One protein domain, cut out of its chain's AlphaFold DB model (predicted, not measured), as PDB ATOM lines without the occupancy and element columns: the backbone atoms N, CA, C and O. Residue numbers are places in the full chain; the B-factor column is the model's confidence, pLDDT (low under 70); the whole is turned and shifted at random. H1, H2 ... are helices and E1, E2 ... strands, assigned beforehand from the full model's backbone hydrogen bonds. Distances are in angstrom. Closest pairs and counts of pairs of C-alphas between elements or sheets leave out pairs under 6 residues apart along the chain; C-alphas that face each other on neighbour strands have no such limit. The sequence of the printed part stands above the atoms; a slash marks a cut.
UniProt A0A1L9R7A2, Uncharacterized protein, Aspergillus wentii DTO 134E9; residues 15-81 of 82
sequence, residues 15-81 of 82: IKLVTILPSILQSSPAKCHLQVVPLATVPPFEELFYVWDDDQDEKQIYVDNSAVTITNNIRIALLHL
ATOM      1  N   ILE A  15      56.757  29.274 104.332       91.62
ATOM      2  CA  ILE A  15      55.862  30.419 104.196       91.62
ATOM      3  C   ILE A  15      55.116  30.626 105.507       91.62
ATOM      4  O   ILE A  15      54.957  29.702 106.306       91.62
ATOM      5  N   LYS A  16      54.654  31.853 105.735       91.50
ATOM      6  CA  LYS A  16      53.725  32.145 106.824       91.50
ATOM      7  C   LYS A  16      52.308  31.935 106.318       91.50
ATOM      8  O   LYS A  16      51.897  32.611 105.379       91.50
ATOM      9  N   LEU A  17      51.582  31.019 106.942       93.12
ATOM     10  CA  LEU A  17      50.180  30.764 106.660       93.12
ATOM     11  C   LEU A  17      49.325  31.374 107.772       93.12
ATOM     12  O   LEU A  17      49.577  31.145 108.957       93.12
ATOM     13  N   VAL A  18      48.326  32.158 107.370       92.12
ATOM     14  CA  VAL A  18      47.322  32.739 108.264       92.12
ATOM     15  C   VAL A  18      46.076  31.869 108.201       92.12
ATOM     16  O   VAL A  18      45.525  31.649 107.126       92.12
ATOM     17  N   THR A  19      45.605  31.404 109.349       93.06
ATOM     18  CA  THR A  19      44.316  30.719 109.474       93.06
ATOM     19  C   THR A  19      43.330  31.649 110.156       93.06
ATOM     20  O   THR A  19      43.577  32.083 111.280       93.06
ATOM     21  N   ILE A  20      42.211  31.946 109.499       91.19
ATOM     22  CA  ILE A  20      41.134  32.745 110.086       91.19
ATOM     23  C   ILE A  20      40.294  31.822 110.975       91.19
ATOM     24  O   ILE A  20      39.817  30.781 110.532       91.19
ATOM     25  N   LEU A  21      40.140  32.179 112.247       91.19
ATOM     26  CA  LEU A  21      39.396  31.393 113.225       91.19
ATOM     27  C   LEU A  21      37.911  31.770 113.170       91.19
ATOM     28  O   LEU A  21      37.606  32.962 113.188       91.19
ATOM     29  N   PRO A  22      36.984  30.799 113.163       88.12
ATOM     30  CA  PRO A  22      35.559  31.091 113.097       88.12
ATOM     31  C   PRO A  22      35.093  31.876 114.329       88.12
ATOM     32  O   PRO A  22      35.568  31.665 115.450       88.12
ATOM     33  N   SER A  23      34.112  32.751 114.126       85.38
ATOM     34  CA  SER A  23      33.420  33.469 115.194       85.38
ATOM     35  C   SER A  23      31.926  33.183 115.141       85.38
ATOM     36  O   SER A  23      31.333  33.099 114.072       85.38
ATOM     37  N   ILE A  24      31.300  33.089 116.315       80.88
ATOM     38  CA  ILE A  24      29.842  32.948 116.445       80.88
ATOM     39  C   ILE A  24      29.134  34.270 116.102       80.88
ATOM     40  O   ILE A  24      27.987  34.276 115.664       80.88
ATOM     41  N   LEU A  25      29.810  35.405 116.306       81.81
ATOM     42  CA  LEU A  25      29.253  36.738 116.093       81.81
ATOM     43  C   LEU A  25      29.996  37.441 114.958       81.81
ATOM     44  O   LEU A  25      31.209  37.643 115.048       81.81
ATOM     45  N   GLN A  26      29.250  37.897 113.951       74.62
ATOM     46  CA  GLN A  26      29.786  38.667 112.822       74.62
ATOM     47  C   GLN A  26      30.407  40.007 113.255       74.62
ATOM     48  O   GLN A  26      31.306  40.522 112.601       74.62
ATOM     49  N   SER A  27      29.948  40.567 114.379       80.50
ATOM     50  CA  SER A  27      30.481  41.804 114.958       80.50
ATOM     51  C   SER A  27      31.764  41.611 115.770       80.50
ATOM     52  O   SER A  27      32.372  42.601 116.177       80.50
ATOM     53  N   SER A  28      32.179  40.369 116.044       84.69
ATOM     54  CA  SER A  28      33.429  40.138 116.769       84.69
ATOM     55  C   SER A  28      34.631  40.492 115.896       84.69
ATOM     56  O   SER A  28      34.612  40.219 114.695       84.69
ATOM     57  N   PRO A  29      35.707  41.038 116.486       85.44
ATOM     58  CA  PRO A  29      36.971  41.202 115.783       85.44
ATOM     59  C   PRO A  29      37.433  39.874 115.177       85.44
ATOM     60  O   PRO A  29      37.345  38.832 115.835       85.44
ATOM     61  N   ALA A  30      37.949  39.917 113.946       88.25
ATOM     62  CA  ALA A  30      38.525  38.735 113.321       88.25
ATOM     63  C   ALA A  30      39.705  38.232 114.163       88.25
ATOM     64  O   ALA A  30      40.537  39.013 114.641       88.25
ATOM     65  N   LYS A  31      39.756  36.916 114.360       91.81
ATOM     66  CA  LYS A  31      40.851  36.242 115.050       91.81
ATOM     67  C   LYS A  31      41.563  35.347 114.061       91.81
ATOM     68  O   LYS A  31      40.911  34.641 113.298       91.81
ATOM     69  N   CYS A  32      42.881  35.351 114.109       92.62
ATOM     70  CA  CYS A  32      43.718  34.561 113.234       92.62
ATOM     71  C   CYS A  32      44.794  33.828 114.037       92.62
ATOM     72  O   CYS A  32      45.237  34.289 115.091       92.62
ATOM     73  N   HIS A  33      45.238  32.707 113.491       94.19
ATOM     74  CA  HIS A  33      46.441  32.004 113.906       94.19
ATOM     75  C   HIS A  33      47.507  32.164 112.819       94.19
ATOM     76  O   HIS A  33      47.190  32.033 111.633       94.19
ATOM     77  N   LEU A  34      48.750  32.460 113.203       93.25
ATOM     78  CA  LEU A  34      49.875  32.565 112.279       93.25
ATOM     79  C   LEU A  34      50.856  31.422 112.534       93.25
ATOM     80  O   LEU A  34      51.382  31.262 113.631       93.25
ATOM     81  N   GLN A  35      51.160  30.660 111.490       92.88
ATOM     82  CA  GLN A  35      52.118  29.562 111.569       92.88
ATOM     83  C   GLN A  35      53.094  29.585 110.400       92.88
ATOM     84  O   GLN A  35      52.787  30.082 109.317       92.88
ATOM     85  N   VAL A  36      54.285  29.032 110.618       92.62
ATOM     86  CA  VAL A  36      55.260  28.792 109.551       92.62
ATOM     87  C   VAL A  36      55.097  27.358 109.075       92.62
ATOM     88  O   VAL A  36      55.206  26.430 109.873       92.62
ATOM     89  N   VAL A  37      54.864  27.181 107.778       92.31
ATOM     90  CA  VAL A  37      54.740  25.865 107.143       92.31
ATOM     91  C   VAL A  37      55.861  25.672 106.116       92.31
ATOM     92  O   VAL A  37      56.232  26.639 105.442       92.31
ATOM     93  N   PRO A  38      56.441  24.465 105.980       90.94
ATOM     94  CA  PRO A  38      57.479  24.218 104.982       90.94
ATOM     95  C   PRO A  38      56.918  24.303 103.558       90.94
ATOM     96  O   PRO A  38      55.856  23.752 103.280       90.94
ATOM     97  N   LEU A  39      57.673  24.882 102.624       88.06
ATOM     98  CA  LEU A  39      57.338  24.888 101.190       88.06
ATOM     99  C   LEU A  39      57.312  23.482 100.581       88.06
ATOM    100  O   LEU A  39      56.637  23.249  99.586       88.06
ATOM    101  N   ALA A  40      58.045  22.539 101.180       88.81
ATOM    102  CA  ALA A  40      58.022  21.133 100.783       88.81
ATOM    103  C   ALA A  40      56.674  20.444 101.077       88.81
ATOM    104  O   ALA A  40      56.444  19.325 100.622       88.81
ATOM    105  N   THR A  41      55.797  21.085 101.853       86.56
ATOM    106  CA  THR A  41      54.436  20.609 102.114       86.56
ATOM    107  C   THR A  41      53.448  21.324 101.196       86.56
ATOM    108  O   THR A  41      53.694  22.454 100.784       86.56
ATOM    109  N   VAL A  42      52.322  20.678 100.879       85.56
ATOM    110  CA  VAL A  42      51.213  21.287 100.123       85.56
ATOM    111  C   VAL A  42      50.073  21.582 101.105       85.56
ATOM    112  O   VAL A  42      49.116  20.805 101.172       85.56
ATOM    113  N   PRO A  43      50.191  22.617 101.960       87.56
ATOM    114  CA  PRO A  43      49.119  22.954 102.882       87.56
ATOM    115  C   PRO A  43      47.901  23.432 102.079       87.56
ATOM    116  O   PRO A  43      48.072  24.128 101.076       87.56
ATOM    117  N   PRO A  44      46.673  23.098 102.499       89.19
ATOM    118  CA  PRO A  44      45.494  23.715 101.916       89.19
ATOM    119  C   PRO A  44      45.492  25.207 102.264       89.19
ATOM    120  O   PRO A  44      45.645  25.583 103.428       89.19
ATOM    121  N   PHE A  45      45.323  26.053 101.256       90.44
ATOM    122  CA  PHE A  45      45.121  27.485 101.425       90.44
ATOM    123  C   PHE A  45      44.191  28.000 100.329       90.44
ATOM    124  O   PHE A  45      44.051  27.379  99.276       90.44
ATOM    125  N   GLU A  46      43.579  29.147 100.591       89.00
ATOM    126  CA  GLU A  46      42.804  29.894  99.608       89.00
ATOM    127  C   GLU A  46      43.500  31.225  99.332       89.00
ATOM    128  O   GLU A  46      44.118  31.822 100.218       89.00
ATOM    129  N   GLU A  47      43.433  31.674  98.083       87.69
ATOM    130  CA  GLU A  47      43.967  32.970  97.684       87.69
ATOM    131  C   GLU A  47      42.967  34.075  98.033       87.69
ATOM    132  O   GLU A  47      41.771  33.957  97.766       87.69
ATOM    133  N   LEU A  48      43.465  35.178  98.595       87.12
ATOM    134  CA  LEU A  48      42.663  36.359  98.896       87.12
ATOM    135  C   LEU A  48      43.163  37.548  98.080       87.12
ATOM    136  O   LEU A  48      44.254  38.066  98.319       87.12
ATOM    137  N   PHE A  49      42.337  38.011  97.147       87.44
ATOM    138  CA  PHE A  49      42.611  39.197  96.344       87.44
ATOM    139  C   PHE A  49      41.839  40.394  96.895       87.44
ATOM    140  O   PHE A  49      40.626  40.331  97.084       87.44
ATOM    141  N   TYR A  50      42.535  41.501  97.134       87.38
ATOM    142  CA  TYR A  50      41.932  42.754  97.573       87.38
ATOM    143  C   TYR A  50      42.684  43.946  96.975       87.38
ATOM    144  O   TYR A  50      43.848  43.839  96.586       87.38
ATOM    145  N   VAL A  51      42.000  45.082  96.869       85.56
ATOM    146  CA  VAL A  51      42.590  46.332  96.373       85.56
ATOM    147  C   VAL A  51      43.246  47.053  97.542       85.56
ATOM    148  O   VAL A  51      42.681  47.070  98.633       85.56
ATOM    149  N   TRP A  52      44.416  47.647  97.329       82.81
ATOM    150  CA  TRP A  52      45.023  48.545  98.310       82.81
ATOM    151  C   TRP A  52      44.148  49.787  98.468       82.81
ATOM    152  O   TRP A  52      43.625  50.299  97.480       82.81
ATOM    153  N   ASP A  53      43.987  50.243  99.700       76.69
ATOM    154  CA  ASP A  53      43.188  51.417 100.026       76.69
ATOM    155  C   ASP A  53      44.049  52.360 100.868       76.69
ATOM    156  O   ASP A  53      44.884  51.891 101.647       76.69
ATOM    157  N   ASP A  54      43.876  53.662 100.667       71.31
ATOM    158  CA  ASP A  54      44.576  54.725 101.411       71.31
ATOM    159  C   ASP A  54      43.707  55.267 102.561       71.31
ATOM    160  O   ASP A  54      44.057  56.230 103.251       71.31
ATOM    161  N   ASP A  55      42.542  54.647 102.765       71.69
ATOM    162  CA  ASP A  55      41.654  54.981 103.861       71.69
ATOM    163  C   ASP A  55      42.337  54.717 105.212       71.69
ATOM    164  O   ASP A  55      42.863  53.635 105.489       71.69
ATOM    165  N   GLN A  56      42.303  55.731 106.074       72.44
ATOM    166  CA  GLN A  56      42.904  55.712 107.410       72.44
ATOM    167  C   GLN A  56      41.976  55.044 108.440       72.44
ATOM    168  O   GLN A  56      42.202  55.154 109.646       72.44
ATOM    169  N   ASP A  57      40.905  54.375 107.991       80.44
ATOM    170  CA  ASP A  57      40.001  53.636 108.868       80.44
ATOM    171  C   ASP A  57      40.673  52.358 109.394       80.44
ATOM    172  O   ASP A  57      40.600  51.265 108.815       80.44
ATOM    173  N   GLU A  58      41.353  52.530 110.522       83.56
ATOM    174  CA  GLU A  58      42.043  51.491 111.266       83.56
ATOM    175  C   GLU A  58      41.052  50.586 112.015       83.56
ATOM    176  O   GLU A  58      40.256  51.013 112.858       83.56
ATOM    177  N   LYS A  59      41.129  49.284 111.744       87.19
ATOM    178  CA  LYS A  59      40.387  48.227 112.436       87.19
ATOM    179  C   LYS A  59      41.360  47.314 113.170       87.19
ATOM    180  O   LYS A  59      42.472  47.073 112.709       87.19
ATOM    181  N   GLN A  60      40.930  46.777 114.308       90.25
ATOM    182  CA  GLN A  60      41.722  45.813 115.068       90.25
ATOM    183  C   GLN A  60      41.290  44.381 114.762       90.25
ATOM    184  O   GLN A  60      40.103  44.051 114.804       90.25
ATOM    185  N   ILE A  61      42.276  43.527 114.508       90.94
ATOM    186  CA  ILE A  61      42.147  42.068 114.521       90.94
ATOM    187  C   ILE A  61      43.104  41.490 115.561       90.94
ATOM    188  O   ILE A  61      43.979  42.194 116.069       90.94
ATOM    189  N   TYR A  62      42.965  40.205 115.863       92.25
ATOM    190  CA  TYR A  62      43.871  39.514 116.776       92.25
ATOM    191  C   TYR A  62      44.581  38.375 116.060       92.25
ATOM    192  O   TYR A  62      43.926  37.476 115.545       92.25
ATOM    193  N   VAL A  63      45.910  38.389 116.069       92.75
ATOM    194  CA  VAL A  63      46.756  37.300 115.566       92.75
ATOM    195  C   VAL A  63      47.490  36.708 116.758       92.75
ATOM    196  O   VAL A  63      48.230  37.425 117.427       92.75
ATOM    197  N   ASP A  64      47.242  35.438 117.079       92.75
ATOM    198  CA  ASP A  64      47.830  34.771 118.255       92.75
ATOM    199  C   ASP A  64      47.679  35.601 119.546       92.75
ATOM    200  O   ASP A  64      48.621  35.821 120.306       92.75
ATOM    201  N   ASN A  65      46.463  36.119 119.764       89.62
ATOM    202  CA  ASN A  65      46.068  37.016 120.862       89.62
ATOM    203  C   ASN A  65      46.743  38.401 120.882       89.62
ATOM    204  O   ASN A  65      46.456  39.202 121.771       89.62
ATOM    205  N   SER A  66      47.579  38.721 119.897       91.12
ATOM    206  CA  SER A  66      48.185  40.042 119.742       91.12
ATOM    207  C   SER A  66      47.324  40.916 118.834       91.12
ATOM    208  O   SER A  66      46.933  40.492 117.747       91.12
ATOM    209  N   ALA A  67      47.012  42.137 119.276       91.75
ATOM    210  CA  ALA A  67      46.234  43.081 118.479       91.75
ATOM    211  C   ALA A  67      47.061  43.596 117.291       91.75
ATOM    212  O   ALA A  67      48.194  44.051 117.465       91.75
ATOM    213  N   VAL A  68      46.482  43.544 116.093       90.00
ATOM    214  CA  VAL A  68      47.077  44.049 114.854       90.00
ATOM    215  C   VAL A  68      46.115  45.044 114.227       90.00
ATOM    216  O   VAL A  68      44.936  44.744 114.029       90.00
ATOM    217  N   THR A  69      46.632  46.230 113.922       89.69
ATOM    218  CA  THR A  69      45.903  47.246 113.170       89.69
ATOM    219  C   THR A  69      45.953  46.915 111.685       89.69
ATOM    220  O   THR A  69      47.030  46.704 111.128       89.69
ATOM    221  N   ILE A  70      44.787  46.885 111.053       88.00
ATOM    222  CA  ILE A  70      44.611  46.698 109.616       88.00
ATOM    223  C   ILE A  70      43.697  47.788 109.061       88.00
ATOM    224  O   ILE A  70      42.915  48.388 109.793       88.00
ATOM    225  N   THR A  71      43.750  48.006 107.758       90.12
ATOM    226  CA  THR A  71      42.816  48.872 107.039       90.12
ATOM    227  C   THR A  71      41.476  48.162 106.797       90.12
ATOM    228  O   THR A  71      41.377  46.926 106.799       90.12
ATOM    229  N   ASN A  72      40.404  48.933 106.595       87.00
ATOM    230  CA  ASN A  72      39.048  48.390 106.457       87.00
ATOM    231  C   ASN A  72      38.869  47.460 105.236       87.00
ATOM    232  O   ASN A  72      38.136  46.473 105.333       87.00
ATOM    233  N   ASN A  73      39.567  47.702 104.123       88.44
ATOM    234  CA  ASN A  73      39.595  46.802 102.960       88.44
ATOM    235  C   ASN A  73      40.087  45.385 103.321       88.44
ATOM    236  O   ASN A  73      39.462  44.408 102.913       88.44
ATOM    237  N   ILE A  74      41.139  45.255 104.142       88.88
ATOM    238  CA  ILE A  74      41.641  43.960 104.625       88.88
ATOM    239  C   ILE A  74      40.584  43.307 105.514       88.88
ATOM    240  O   ILE A  74      40.305  42.122 105.366       88.88
ATOM    241  N   ARG A  75      39.941  44.071 106.408       87.62
ATOM    242  CA  ARG A  75      38.877  43.535 107.270       87.62
ATOM    243  C   ARG A  75      37.731  42.957 106.439       87.62
ATOM    244  O   ARG A  75      37.262  41.863 106.734       87.62
ATOM    245  N   ILE A  76      37.277  43.688 105.423       85.88
ATOM    246  CA  ILE A  76      36.211  43.242 104.519       85.88
ATOM    247  C   ILE A  76      36.652  41.991 103.754       85.88
ATOM    248  O   ILE A  76      35.898  41.025 103.695       85.88
ATOM    249  N   ALA A  77      37.880  41.980 103.231       88.56
ATOM    250  CA  ALA A  77      38.433  40.837 102.516       88.56
ATOM    251  C   ALA A  77      38.462  39.572 103.394       88.56
ATOM    252  O   ALA A  77      38.009  38.519 102.958       88.56
ATOM    253  N   LEU A  78      38.899  39.685 104.653       86.69
ATOM    254  CA  LEU A  78      38.904  38.568 105.603       86.69
ATOM    255  C   LEU A  78      37.491  38.044 105.913       86.69
ATOM    256  O   LEU A  78      37.316  36.842 106.071       86.69
ATOM    257  N   LEU A  79      36.488  38.926 105.988       82.12
ATOM    258  CA  LEU A  79      35.097  38.538 106.259       82.12
ATOM    259  C   LEU A  79      34.389  37.882 105.066       82.12
ATOM    260  O   LEU A  79      33.365  37.243 105.278       82.12
ATOM    261  N   HIS A  80      34.892  38.027 103.837       81.44
ATOM    262  CA  HIS A  80      34.337  37.325 102.673       81.44
ATOM    263  C   HIS A  80      34.699  35.834 102.625       81.44
ATOM    264  O   HIS A  80      34.092  35.099 101.853       81.44
ATOM    265  N   LEU A  81      35.674  35.391 103.425       74.12
ATOM    266  CA  LEU A  81      36.077  33.984 103.536       74.12
ATOM    267  C   LEU A  81      35.309  33.230 104.645       74.12
ATOM    268  O   LEU A  81      35.714  32.134 105.032       74.12
TER     269      LEU A  81
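Overview. This is residues 15 to 81 of the 82 residues of an uncharacterized protein of Aspergillus wentii DTO 134E9 (UniProt A0A1L9R7A2). Two strand hairpins, E1 with E2 and E3 with E4, meet in a V to make one strongly twisted sheet, curled like part of a barrel. The short helix H1 sits inside the V, and the long unnamed link of residues 39 to 57 loops round its other side. The printed part has 67 residues with four named strands and one named helix, in the order E1 E2 E3 E4 H1, class mixed; the mixed sheet runs E1 E2 E3 E4. It is only just compact, close to loose, with a radius of gyration of the C-alphas of 12.9 A and spans of 38 by 27 by 20 A.

Arrangement. Begin at inner strands E2, residues 31 to 38, and E3, residues 58 to 63: they are parallel at 56 degrees, with N 32 and O 62 at 2.8 A. Edge strand E1, residues 15 to 21, forms an antiparallel hairpin with E2 at 151 degrees; look at N 17 and O 35, 2.8 A. Edge strand E4, residues 66 to 71, forms an antiparallel hairpin with E3 at 143 degrees; look at N 61 and O 68, 3.0 A. E4 is apart from E1 and E2. Helix H1, residues 72 to 79, is on the sheet, at the sheet's level with a height of 2.4 A; its closest C-alphas to E3 are Asn 72 and Lys 59, 6.1 A. In H1 every O i to N i+4 pair is within hydrogen-bond range.

Along the chain. Find C-alpha 15 at (55.862, 30.419, 104.196), where E1 begins and runs 18.8 A. E2 covers 22.9 A, E3 15.6 A and E4 16.4 A. H1 runs 10.6 A to C-alpha 79 at (35.097, 38.538, 106.259).

Size, cuts and confidence. The C-alphas farthest apart, Ala 40 and Gln 56, are 38.3 A apart. The link E2 to E3 is long; the printed part has no cut, and no printed residue is under 70 in pLDDT.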